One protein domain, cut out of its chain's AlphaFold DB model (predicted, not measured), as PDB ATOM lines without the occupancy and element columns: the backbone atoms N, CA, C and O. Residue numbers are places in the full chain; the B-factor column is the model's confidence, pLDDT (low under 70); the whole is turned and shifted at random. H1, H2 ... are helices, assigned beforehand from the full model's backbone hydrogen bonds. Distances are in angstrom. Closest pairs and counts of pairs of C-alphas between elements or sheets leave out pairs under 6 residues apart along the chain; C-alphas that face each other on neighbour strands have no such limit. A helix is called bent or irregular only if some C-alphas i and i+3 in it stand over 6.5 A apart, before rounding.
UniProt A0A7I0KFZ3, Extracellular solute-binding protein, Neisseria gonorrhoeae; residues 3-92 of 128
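What this domain is: This is residues 3 to 92 of the 128 residues of the protein "Extracellular solute-binding protein" of Neisseria gonorrhoeae (UniProt A0A7I0KFZ3). Four separate helices are strung on long loops in an open, U-like arrangement: the longest, H2, makes the base, H1 stands alone on one side, and H3 and H4 lie on the other. A long loop, residues 59 to 78, joins H3 to H4, and its residues 67 to 73 stick out. The printed part has 90 residues with four named helices, H1 to H4 in chain order, and no named strand; the class is all helix, with 37 residues in named elements, under half. It is only just loose, close to compact, with a radius of gyration of the C-alphas of 14.7 A and spans of 35 by 34 by 21 A.

Where its parts are: Find C-alpha 25 at (157.130, 99.149, 87.119); from there H2, residues 25 to 38, runs 19.9 A to C-alpha 38. Look back to C-alpha 3 at (145.538, 110.361, 82.896) for H1, residues 3 to 12, 15.4 A long and irregular: C-alphas 4 and 7 are 7.1 A apart. H3 is residues 52 to 58, 10.2 A. H4, residues 79 to 84, 8.5 A, ends at C-alpha 84 at (160.618, 96.523, 67.940).

How they stand to each other: Start at H2, which touches no helix but is near H3, with 5 pairs of C-alphas within 10 A. From H3 look to H4: they are close but not clearly touching, their closest C-alphas, Pro 54 and Ala 84, being 7.4 A apart. Their lines are about perpendicular, only just, at 72 degrees. H1 is apart from H2, H3 and H4, and H2 is apart from H4. After H4, residues 86 to 87 pair with residues 90 to 91, antiparallel. In H2, H3 and H4 every O i to N i+4 pair is within hydrogen-bond range; in H1, 3 of 6 are.

The domain as a whole: The C-alphas farthest apart, of Val 27 and Ala 70, are 35.6 A apart. The printed part has no cut, and its three links between helices are long. Residues 11 to 16 and 75 to 80 also stand free. The mean pLDDT of the printed part is 94.4, and no printed residue is under 70.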
ATOM      1  N   GLN A   3     146.757 110.467  82.087       90.94
ATOM      2  CA  GLN A   3     145.538 110.361  82.896       90.94
ATOM      3  C   GLN A   3     144.714 111.660  82.942       90.94
ATOM      4  O   GLN A   3     143.490 111.601  82.878       90.94
ATOM      5  N   GLY A   4     145.371 112.823  82.993       92.19
ATOM      6  CA  GLY A   4     144.702 114.129  83.005       92.19
ATOM      7  C   GLY A   4     144.063 114.528  81.672       92.19
ATOM      8  O   GLY A   4     143.235 115.427  81.661       92.19
ATOM      9  N   LEU A   5     144.415 113.852  80.574       94.12
ATOM     10  CA  LEU A   5     143.847 114.061  79.236       94.12
ATOM     11  C   LEU A   5     142.778 113.014  78.883       94.12
ATOM     12  O   LEU A   5     142.198 113.058  77.803       94.12
ATOM     13  N   THR A   6     142.473 112.083  79.797       95.75
ATOM     14  CA  THR A   6     141.444 111.048  79.584       95.75
ATOM     15  C   THR A   6     140.084 111.660  79.236       95.75
ATOM     16  O   THR A   6     139.345 111.090  78.438       95.75
ATOM     17  N   SER A   7     139.767 112.837  79.790       95.38
ATOM     18  CA  SER A   7     138.512 113.546  79.522       95.38
ATOM     19  C   SER A   7     138.328 113.901  78.046       95.38
ATOM     20  O   SER A   7     137.204 113.847  77.553       95.38
ATOM     21  N   GLU A   8     139.405 114.208  77.317       96.31
ATOM     22  CA  GLU A   8     139.340 114.491  75.879       96.31
ATOM     23  C   GLU A   8     138.957 113.245  75.077       96.31
ATOM     24  O   GLU A   8     138.149 113.318  74.150       96.31
ATOM     25  N   PHE A   9     139.505 112.086  75.458       95.50
ATOM     26  CA  PHE A   9     139.147 110.809  74.849       95.50
ATOM     27  C   PHE A   9     137.682 110.462  75.122       95.50
ATOM     28  O   PHE A   9     136.950 110.158  74.181       95.50
ATOM     29  N   THR A  10     137.229 110.557  76.375       96.88
ATOM     30  CA  THR A  10     135.842 110.225  76.738       96.88
ATOM     31  C   THR A  10     134.834 111.224  76.167       96.88
ATOM     32  O   THR A  10     133.717 110.842  75.852       96.88
ATOM     33  N   ALA A  11     135.215 112.490  75.957       97.06
ATOM     34  CA  ALA A  11     134.355 113.463  75.280       97.06
ATOM     35  C   ALA A  11     134.119 113.107  73.800       97.06
ATOM     36  O   ALA A  11     133.031 113.338  73.278       97.06
ATOM     37  N   LYS A  12     135.122 112.526  73.130       96.38
ATOM     38  CA  LYS A  12     135.013 112.034  71.745       96.38
ATOM     39  C   LYS A  12     134.384 110.640  71.649       96.38
ATOM     40  O   LYS A  12     133.894 110.274  70.588       96.38
ATOM     41  N   ASN A  13     134.401 109.876  72.741       96.50
ATOM     42  CA  ASN A  13     133.920 108.497  72.823       96.50
ATOM     43  C   ASN A  13     133.018 108.340  74.063       96.50
ATOM     44  O   ASN A  13     133.443 107.734  75.048       96.50
ATOM     45  N   PRO A  14     131.796 108.908  74.050       96.38
ATOM     46  CA  PRO A  14     130.962 109.052  75.249       96.38
ATOM     47  C   PRO A  14     130.530 107.719  75.874       96.38
ATOM     48  O   PRO A  14     130.273 107.662  77.075       96.38
ATOM     49  N   ASP A  15     130.504 106.643  75.086       98.00
ATOM     50  CA  ASP A  15     130.131 105.303  75.546       98.00
ATOM     51  C   ASP A  15     131.301 104.542  76.198       98.00
ATOM     52  O   ASP A  15     131.116 103.451  76.740       98.00
ATOM     53  N   ILE A  16     132.520 105.097  76.160       97.62
ATOM     54  CA  ILE A  16     133.727 104.451  76.677       97.62
ATOM     55  C   ILE A  16     134.165 105.132  77.972       97.62
ATOM     56  O   ILE A  16     134.484 106.317  78.006       97.62
ATOM     57  N   THR A  17     134.257 104.350  79.049       96.12
ATOM     58  CA  THR A  17     134.842 104.789  80.325       96.12
ATOM     59  C   THR A  17     136.230 104.188  80.503       96.12
ATOM     60  O   THR A  17     136.417 102.991  80.309       96.12
ATOM     61  N   VAL A  18     137.194 104.998  80.944       97.06
ATOM     62  CA  VAL A  18     138.568 104.549  81.209       97.06
ATOM     63  C   VAL A  18     138.830 104.519  82.712       97.06
ATOM     64  O   VAL A  18     138.569 105.493  83.421       97.06
ATOM     65  N   LYS A  19     139.385 103.408  83.201       96.12
ATOM     66  CA  LYS A  19     139.853 103.250  84.585       96.12
ATOM     67  C   LYS A  19     141.337 102.907  84.578       96.12
ATOM     68  O   LYS A  19     141.786 102.119  83.755       96.12
ATOM     69  N   TRP A  20     142.087 103.486  85.510       95.44
ATOM     70  CA  TRP A  20     143.535 103.317  85.581       95.44
ATOM     71  C   TRP A  20     143.930 102.453  86.773       95.44
ATOM     72  O   TRP A  20     143.549 102.740  87.905       95.44
ATOM     73  N   VAL A  21     144.780 101.458  86.528       94.38
ATOM     74  CA  VAL A  21     145.538 100.758  87.569       94.38
ATOM     75  C   VAL A  21     146.987 101.210  87.443       94.38
ATOM     76  O   VAL A  21     147.686 100.825  86.513       94.38
ATOM     77  N   THR A  22     147.422 102.096  88.341       92.69
ATOM     78  CA  THR A  22     148.790 102.639  88.325       92.69
ATOM     79  C   THR A  22     149.630 101.905  89.355       92.69
ATOM     80  O   THR A  22     149.287 101.884  90.535       92.69
ATOM     81  N   LEU A  23     150.715 101.293  88.898       90.38
ATOM     82  CA  LEU A  23     151.619 100.488  89.708       90.38
ATOM     83  C   LEU A  23     153.053 100.937  89.436       90.38
ATOM     84  O   LEU A  23     153.346 101.475  88.369       90.38
ATOM     85  N   GLU A  24     153.939 100.706  90.399       93.12
ATOM     86  CA  GLU A  24     155.380 100.761  90.149       93.12
ATOM     87  C   GLU A  24     155.766  99.675  89.125       93.12
ATOM     88  O   GLU A  24     155.104  98.639  89.035       93.12
ATOM     89  N   GLU A  25     156.791  99.936  88.311       87.25
ATOM     90  CA  GLU A  25     157.130  99.149  87.119       87.25
ATOM     91  C   GLU A  25     157.335  97.655  87.410       87.25
ATOM     92  O   GLU A  25     156.797  96.808  86.690       87.25
ATOM     93  N   ASN A  26     158.064  97.303  88.472       88.50
ATOM     94  CA  ASN A  26     158.317  95.902  88.803       88.50
ATOM     95  C   ASN A  26     157.024  95.173  89.188       88.50
ATOM     96  O   ASN A  26     156.781  94.047  88.741       88.50
ATOM     97  N   VAL A  27     156.152  95.832  89.957       91.56
ATOM     98  CA  VAL A  27     154.830  95.291  90.306       91.56
ATOM     99  C   VAL A  27     153.930  95.191  89.070       91.56
ATOM    100  O   VAL A  27     153.211  94.198  88.913       91.56
ATOM    101  N   LEU A  28     153.975  96.187  88.178       90.31
ATOM    102  CA  LEU A  28     153.228  96.191  86.921       90.31
ATOM    103  C   LEU A  28     153.615  94.989  86.056       90.31
ATOM    104  O   LEU A  28     152.738  94.213  85.679       90.31
ATOM    105  N   ARG A  29     154.916  94.792  85.798       90.50
ATOM    106  CA  ARG A  29     155.418  93.677  84.980       90.50
ATOM    107  C   ARG A  29     154.967  92.326  85.524       90.50
ATOM    108  O   ARG A  29     154.494  91.491  84.755       90.50
ATOM    109  N   GLN A  30     155.066  92.116  86.837       92.44
ATOM    110  CA  GLN A  30     154.622  90.871  87.469       92.44
ATOM    111  C   GLN A  30     153.119  90.636  87.277       92.44
ATOM    112  O   GLN A  30     152.716  89.561  86.834       92.44
ATOM    113  N   ARG A  31     152.280  91.640  87.571       92.81
ATOM    114  CA  ARG A  31     150.820  91.494  87.468       92.81
ATOM    115  C   ARG A  31     150.351  91.305  86.032       92.81
ATOM    116  O   ARG A  31     149.539  90.417  85.792       92.81
ATOM    117  N   VAL A  32     150.878  92.090  85.091       93.38
ATOM    118  CA  VAL A  32     150.523  91.977  83.668       93.38
ATOM    119  C   VAL A  32     150.952  90.622  83.111       93.38
ATOM    120  O   VAL A  32     150.167  89.981  82.418       93.38
ATOM    121  N   THR A  33     152.149  90.138  83.461       92.62
ATOM    122  CA  THR A  33     152.630  88.819  83.018       92.62
ATOM    123  C   THR A  33     151.723  87.692  83.515       92.62
ATOM    124  O   THR A  33     151.369  86.805  82.741       92.62
ATOM    125  N   THR A  34     151.310  87.725  84.786       94.62
ATOM    126  CA  THR A  34     150.381  86.723  85.330       94.62
ATOM    127  C   THR A  34     149.012  86.803  84.661       94.62
ATOM    128  O   THR A  34     148.460  85.767  84.285       94.62
ATOM    129  N   ASP A  35     148.469  88.008  84.483       95.31
ATOM    130  CA  ASP A  35     147.143  88.198  83.893       95.31
ATOM    131  C   ASP A  35     147.093  87.685  82.449       95.31
ATOM    132  O   ASP A  35     146.242  86.861  82.113       95.31
ATOM    133  N   ILE A  36     148.066  88.070  81.615       94.62
ATOM    134  CA  ILE A  36     148.096  87.663  80.206       94.62
ATOM    135  C   ILE A  36     148.372  86.160  80.041       94.62
ATOM    136  O   ILE A  36     147.755  85.505  79.202       94.62
ATOM    137  N   ALA A  37     149.246  85.581  80.875       93.31
ATOM    138  CA  ALA A  37     149.588  84.162  80.804       93.31
ATOM    139  C   ALA A  37     148.435  83.251  81.247       93.31
ATOM    140  O   ALA A  37     148.266  82.158  80.705       93.31
ATOM    141  N   THR A  38     147.641  83.693  82.227       95.12
ATOM    142  CA  THR A  38     146.492  82.935  82.752       95.12
ATOM    143  C   THR A  38     145.171  83.293  82.074       95.12
ATOM    144  O   THR A  38     144.171  82.624  82.323       95.12
ATOM    145  N   LYS A  39     145.166  84.306  81.193       92.88
ATOM    146  CA  LYS A  39     143.954  84.902  80.609       92.88
ATOM    147  C   LYS A  39     142.986  85.387  81.700       92.88
ATOM    148  O   LYS A  39     141.786  85.143  81.621       92.88
ATOM    149  N   GLY A  40     143.530  86.039  82.728       92.19
ATOM    150  CA  GLY A  40     142.804  86.467  83.928       92.19
ATOM    151  C   GLY A  40     141.799  87.602  83.700       92.19
ATOM    152  O   GLY A  40     140.880  87.768  84.506       92.19
ATOM    153  N   GLY A  41     141.940  88.349  82.600       93.12
ATOM    154  CA  GLY A  41     140.996  89.387  82.181       93.12
ATOM    155  C   GLY A  41     140.926  90.580  83.135       93.12
ATOM    156  O   GLY A  41     139.888  91.229  83.218       93.12
ATOM    157  N   GLN A  42     141.992  90.845  83.895       94.12
ATOM    158  CA  GLN A  42     142.050  91.991  84.804       94.12
ATOM    159  C   GLN A  42     142.312  93.309  84.068       94.12
ATOM    160  O   GLN A  42     141.980  94.374  84.593       94.12
ATOM    161  N   PHE A  43     142.921  93.250  82.880       95.56
ATOM    162  CA  PHE A  43     143.277  94.426  82.095       95.56
ATOM    163  C   PHE A  43     142.824  94.307  80.638       95.56
ATOM    164  O   PHE A  43     143.151  93.340  79.953       95.56
ATOM    165  N   ASP A  44     142.146  95.345  80.146       95.62
ATOM    166  CA  ASP A  44     141.719  95.435  78.743       95.62
ATOM    167  C   ASP A  44     142.822  96.005  77.833       95.62
ATOM    168  O   ASP A  44     142.957  95.619  76.673       95.62
ATOM    169  N   VAL A  45     143.627  96.934  78.365       95.31
ATOM    170  CA  VAL A  45     144.742  97.599  77.674       95.31
ATOM    171  C   VAL A  45     145.978  97.545  78.565       95.31
ATOM    172  O   VAL A  45     145.918  97.869  79.752       95.31
ATOM    173  N   LEU A  46     147.112  97.149  77.987       95.12
ATOM    174  CA  LEU A  46     148.362  96.914  78.705       95.12
ATOM    175  C   LEU A  46     149.421  97.951  78.325       95.12
ATOM    176  O   LEU A  46     149.608  98.256  77.152       95.12
ATOM    177  N   THR A  47     150.164  98.444  79.319       95.19
ATOM    178  CA  THR A  47     151.430  99.152  79.082       95.19
ATOM    179  C   THR A  47     152.568  98.142  79.190       95.19
ATOM    180  O   THR A  47     152.788  97.582  80.263       95.19
ATOM    181  N   ILE A  48     153.243  97.877  78.071       95.00
ATOM    182  CA  ILE A  48     154.283  96.846  77.923       95.00
ATOM    183  C   ILE A  48     155.473  97.405  77.148       95.00
ATOM    184  O   ILE A  48     155.322  98.369  76.396       95.00
ATOM    185  N   GLY A  49     156.653  96.820  77.339       93.56
ATOM    186  CA  GLY A  49     157.879  97.252  76.685       93.56
ATOM    187  C   GLY A  49     158.153  96.521  75.372       93.56
ATOM    188  O   GLY A  49     157.499  95.545  74.997       93.56
ATOM    189  N   THR A  50     159.196  96.982  74.682       94.69
ATOM    190  CA  THR A  50     159.718  96.359  73.454       94.69
ATOM    191  C   THR A  50     160.267  94.948  73.685       94.69
ATOM    192  O   THR A  50     160.398  94.180  72.737       94.69
ATOM    193  N   TYR A  51     160.572  94.584  74.935       93.19
ATOM    194  CA  TYR A  51     161.004  93.240  75.306       93.19
ATOM    195  C   TYR A  51     159.844  92.233  75.265       93.19
ATOM    196  O   TYR A  51     159.975  91.144  74.705       93.19
ATOM    197  N   GLU A  52     158.693  92.592  75.835       95.38
ATOM    198  CA  GLU A  52     157.547  91.697  75.980       95.38
ATOM    199  C   GLU A  52     156.798  91.482  74.656       95.38
ATOM    200  O   GLU A  52     156.419  90.349  74.341       95.38
ATOM    201  N   VAL A  53     156.618  92.545  73.858       97.12
ATOM    202  CA  VAL A  53     155.800  92.530  72.629       97.12
ATOM    203  C   VAL A  53     156.137  91.374  71.679       97.12
ATOM    204  O   VAL A  53     155.231  90.588  71.383       97.12
ATOM    205  N   PRO A  54     157.387  91.185  71.210       96.62
ATOM    206  CA  PRO A  54     157.684  90.124  70.251       96.62
ATOM    207  C   PRO A  54     157.510  88.718  70.841       96.62
ATOM    208  O   PRO A  54     157.154  87.784  70.119       96.62
ATOM    209  N   ILE A  55     157.733  88.545  72.147       96.94
ATOM    210  CA  ILE A  55     157.566  87.255  72.832       96.94
ATOM    211  C   ILE A  55     156.078  86.905  72.924       96.94
ATOM    212  O   ILE A  55     155.681  85.777  72.623       96.94
ATOM    213  N   TRP A  56     155.248  87.860  73.340       97.50
ATOM    214  CA  TRP A  56     153.820  87.644  73.565       97.50
ATOM    215  C   TRP A  56     153.029  87.592  72.256       97.50
ATOM    216  O   TRP A  56     152.110  86.782  72.137       97.50
ATOM    217  N   ALA A  57     153.438  88.349  71.236       97.06
ATOM    218  CA  ALA A  57     152.897  88.239  69.883       97.06
ATOM    219  C   ALA A  57     153.104  86.831  69.297       97.06
ATOM    220  O   ALA A  57     152.149  86.215  68.828       97.06
ATOM    221  N   LYS A  58     154.314  86.255  69.416       95.81
ATOM    222  CA  LYS A  58     154.609  84.876  68.963       95.81
ATOM    223  C   LYS A  58     153.832  83.796  69.720       95.81
ATOM    224  O   LYS A  58     153.636  82.702  69.199       95.81
ATOM    225  N   LYS A  59     153.400  84.084  70.951       95.88
ATOM    226  CA  LYS A  59     152.524  83.211  71.753       95.88
ATOM    227  C   LYS A  59     151.034  83.423  71.459       95.88
ATOM    228  O   LYS A  59     150.206  82.767  72.087       95.88
ATOM    229  N   SER A  60     150.693  84.329  70.541       95.38
ATOM    230  CA  SER A  60     149.316  84.735  70.238       95.38
ATOM    231  C   SER A  60     148.568  85.274  71.462       95.38
ATOM    232  O   SER A  60     147.370  85.053  71.617       95.38
ATOM    233  N   TRP A  61     149.287  85.942  72.366       96.69
ATOM    234  CA  TRP A  61     148.712  86.570  73.557       96.69
ATOM    235  C   TRP A  61     148.275  88.015  73.304       96.69
ATOM    236  O   TRP A  61     147.407  88.523  74.006       96.69
ATOM    237  N   LEU A  62     148.863  88.665  72.296       97.06
ATOM    238  CA  LEU A  62     148.513  90.014  71.863       97.06
ATOM    239  C   LEU A  62     147.661  89.964  70.597       97.06
ATOM    240  O   LEU A  62     147.906  89.155  69.698       97.06
ATOM    241  N   VAL A  63     146.692  90.870  70.513       95.75
ATOM    242  CA  VAL A  63     145.951  91.121  69.275       95.75
ATOM    243  C   VAL A  63     146.778  92.025  68.353       95.75
ATOM    244  O   VAL A  63     147.417  92.959  68.842       95.75
ATOM    245  N   PRO A  64     146.805  91.776  67.032       96.81
ATOM    246  CA  PRO A  64     147.409  92.715  66.096       96.81
ATOM    247  C   PRO A  64     146.579  94.007  66.035       96.81
ATOM    248  O   PRO A  64     145.352  93.973  66.108       96.81
ATOM    249  N   LEU A  65     147.246  95.145  65.864       96.19
ATOM    250  CA  LEU A  65     146.626  96.463  65.734       96.19
ATOM    251  C   LEU A  65     146.392  96.812  64.258       96.19
ATOM    252  O   LEU A  65     146.957  97.762  63.722       96.19
ATOM    253  N   ASP A  66     145.568  96.019  63.581       91.00
ATOM    254  CA  ASP A  66     145.274  96.143  62.145       91.00
ATOM    255  C   ASP A  66     144.138  97.133  61.816       91.00
ATOM    256  O   ASP A  66     143.872  97.417  60.648       91.00
ATOM    257  N   LYS A  67     143.478  97.686  62.841       90.00
ATOM    258  CA  LYS A  67     142.284  98.547  62.725       90.00
ATOM    259  C   LYS A  67     142.460  99.944  63.324       90.00
ATOM    260  O   LYS A  67     141.488 100.541  63.777       90.00
ATOM    261  N   LEU A  68     143.678 100.485  63.324       89.25
ATOM    262  CA  LEU A  68     143.953 101.826  63.870       89.25
ATOM    263  C   LEU A  68     143.377 102.981  63.024       89.25
ATOM    264  O   LEU A  68     143.379 104.124  63.469       89.25
ATOM    265  N   GLY A  69     142.839 102.686  61.836       85.50
ATOM    266  CA  GLY A  69     142.317 103.684  60.902       85.50
ATOM    267  C   GLY A  69     143.412 104.287  60.019       85.50
ATOM    268  O   GLY A  69     144.602 104.159  60.302       85.50
ATOM    269  N   ALA A  70     143.004 104.922  58.917       82.38
ATOM    270  CA  ALA A  70     143.939 105.544  57.975       82.38
ATOM    271  C   ALA A  70     144.686 106.741  58.592       82.38
ATOM    272  O   ALA A  70     145.828 107.001  58.226       82.38
ATOM    273  N   ASP A  71     144.068 107.413  59.565       90.56
ATOM    274  CA  ASP A  71     144.588 108.644  60.169       90.56
ATOM    275  C   ASP A  71     145.752 108.416  61.151       90.56
ATOM    276  O   ASP A  71     146.405 109.374  61.549       90.56
ATOM    277  N   TYR A  72     146.026 107.172  61.563       92.44
ATOM    278  CA  TYR A  72     147.102 106.865  62.520       92.44
ATOM    279  C   TYR A  72     148.512 106.900  61.893       92.44
ATOM    280  O   TYR A  72     149.486 106.938  62.631       92.44
ATOM    281  N   ASP A  73     148.622 106.855  60.558       93.12
ATOM    282  CA  ASP A  73     149.874 106.775  59.781       93.12
ATOM    283  C   ASP A  73     151.010 105.967  60.449       93.12
ATOM    284  O   ASP A  73     151.968 106.486  61.019       93.12
ATOM    285  N   VAL A  74     150.952 104.639  60.313       92.62
ATOM    286  CA  VAL A  74     151.976 103.719  60.850       92.62
ATOM    287  C   VAL A  74     153.384 103.989  60.283       92.62
ATOM    288  O   VAL A  74     154.375 103.522  60.852       92.62
ATOM    289  N   ASN A  75     153.512 104.702  59.160       92.50
ATOM    290  CA  ASN A  75     154.812 105.033  58.575       92.50
ATOM    291  C   ASN A  75     155.459 106.278  59.189       92.50
ATOM    292  O   ASN A  75     156.658 106.462  58.985       92.50
ATOM    293  N   ASP A  76     154.721 107.064  59.977       95.38
ATOM    294  CA  ASP A  76     155.261 108.191  60.749       95.38
ATOM    295  C   ASP A  76     156.013 107.731  62.015       95.38
ATOM    296  O   ASP A  76     156.839 108.443  62.586       95.38
ATOM    297  N   LEU A  77     155.795 106.485  62.449       95.62
ATOM    298  CA  LEU A  77     156.542 105.904  63.560       95.62
ATOM    299  C   LEU A  77     158.028 105.746  63.208       95.62
ATOM    300  O   LEU A  77     158.382 105.203  62.158       95.62
ATOM    301  N   LEU A  78     158.911 106.096  64.153       96.69
ATOM    302  CA  LEU A  78     160.348 105.842  64.025       96.69
ATOM    303  C   LEU A  78     160.598 104.358  63.691       96.69
ATOM    304  O   LEU A  78     160.201 103.496  64.486       96.69
ATOM    305  N   PRO A  79     161.302 104.031  62.586       96.06
ATOM    306  CA  PRO A  79     161.382 102.658  62.087       96.06
ATOM    307  C   PRO A  79     161.849 101.646  63.134       96.06
ATOM    308  O   PRO A  79     161.224 100.609  63.311       96.06
ATOM    309  N   LYS A  80     162.886 101.978  63.914       95.06
ATOM    310  CA  LYS A  80     163.413 101.083  64.957       95.06
ATOM    311  C   LYS A  80     162.421 100.810  66.085       95.06
ATOM    312  O   LYS A  80     162.406  99.701  66.608       95.06
ATOM    313  N   ILE A  81     161.601 101.794  66.445       96.31
ATOM    314  CA  ILE A  81     160.569 101.623  67.469       96.31
ATOM    315  C   ILE A  81     159.431 100.779  66.906       96.31
ATOM    316  O   ILE A  81     159.032  99.809  67.542       96.31
ATOM    317  N   ARG A  82     158.967 101.092  65.690       96.38
ATOM    318  CA  ARG A  82     157.929 100.323  64.995       96.38
ATOM    319  C   ARG A  82     158.314  98.854  64.846       96.38
ATOM    320  O   ARG A  82     157.511  97.980  65.168       96.38
ATOM    321  N   ASP A  83     159.534  98.586  64.392       96.12
ATOM    322  CA  ASP A  83     160.046  97.231  64.192       96.12
ATOM    323  C   ASP A  83     160.121  96.467  65.523       96.12
ATOM    324  O   ASP A  83     159.760  95.294  65.579       96.12
ATOM    325  N   ALA A  84     160.518  97.134  66.613       96.25
ATOM    326  CA  ALA A  84     160.618  96.523  67.940       96.25
ATOM    327  C   ALA A  84     159.265  96.077  68.521       96.25
ATOM    328  O   ALA A  84     159.228  95.196  69.379       96.25
ATOM    329  N   VAL A  85     158.157  96.659  68.053       97.38
ATOM    330  CA  VAL A  85     156.793  96.289  68.465       97.38
ATOM    331  C   VAL A  85     155.995  95.580  67.363       97.38
ATOM    332  O   VAL A  85     154.771  95.441  67.464       97.38
ATOM    333  N   SER A  86     156.680  95.115  66.316       97.25
ATOM    334  CA  SER A  86     156.083  94.392  65.193       97.25
ATOM    335  C   SER A  86     156.632  92.970  65.076       97.25
ATOM    336  O   SER A  86     157.801  92.708  65.345       97.25
ATOM    337  N   VAL A  87     155.793  92.033  64.636       97.31
ATOM    338  CA  VAL A  87     156.187  90.648  64.329       97.31
ATOM    339  C   VAL A  87     155.568  90.259  62.996       97.31
ATOM    340  O   VAL A  87     154.388  90.512  62.768       97.31
ATOM    341  N   ASP A  88     156.375  89.688  62.098       94.19
ATOM    342  CA  ASP A  88     155.958  89.271  60.751       94.19
ATOM    343  C   ASP A  88     155.214  90.378  59.975       94.19
ATOM    344  O   ASP A  88     154.209  90.146  59.304       94.19
ATOM    345  N   GLY A  89     155.696  91.619  60.115       92.31
ATOM    346  CA  GLY A  89     155.133  92.804  59.461       92.31
ATOM    347  C   GLY A  89     153.835  93.338  60.078       92.31
ATOM    348  O   GLY A  89     153.268  94.286  59.543       92.31
ATOM    349  N   LYS A  90     153.358  92.767  61.192       95.69
ATOM    350  CA  LYS A  90     152.157  93.225  61.902       95.69
ATOM    351  C   LYS A  90     152.521  93.964  63.181       95.69
ATOM    352  O   LYS A  90     153.340  93.479  63.959       95.69
ATOM    353  N   LEU A  91     151.867  95.099  63.411       97.00
ATOM    354  CA  LEU A  91     152.000  95.888  64.632       97.00
ATOM    355  C   LEU A  91     151.221  95.219  65.777       97.00
ATOM    356  O   LEU A  91     150.039  94.921  65.611       97.00
ATOM    357  N   TYR A  92     151.858  94.999  66.928       97.94
ATOM    358  CA  TYR A  92     151.227  94.375  68.107       97.94
ATOM    359  C   TYR A  92     151.128  95.304  69.324       97.94
ATOM    360  O   TYR A  92     150.426  94.987  70.281       97.94
TER     361      TYR A  92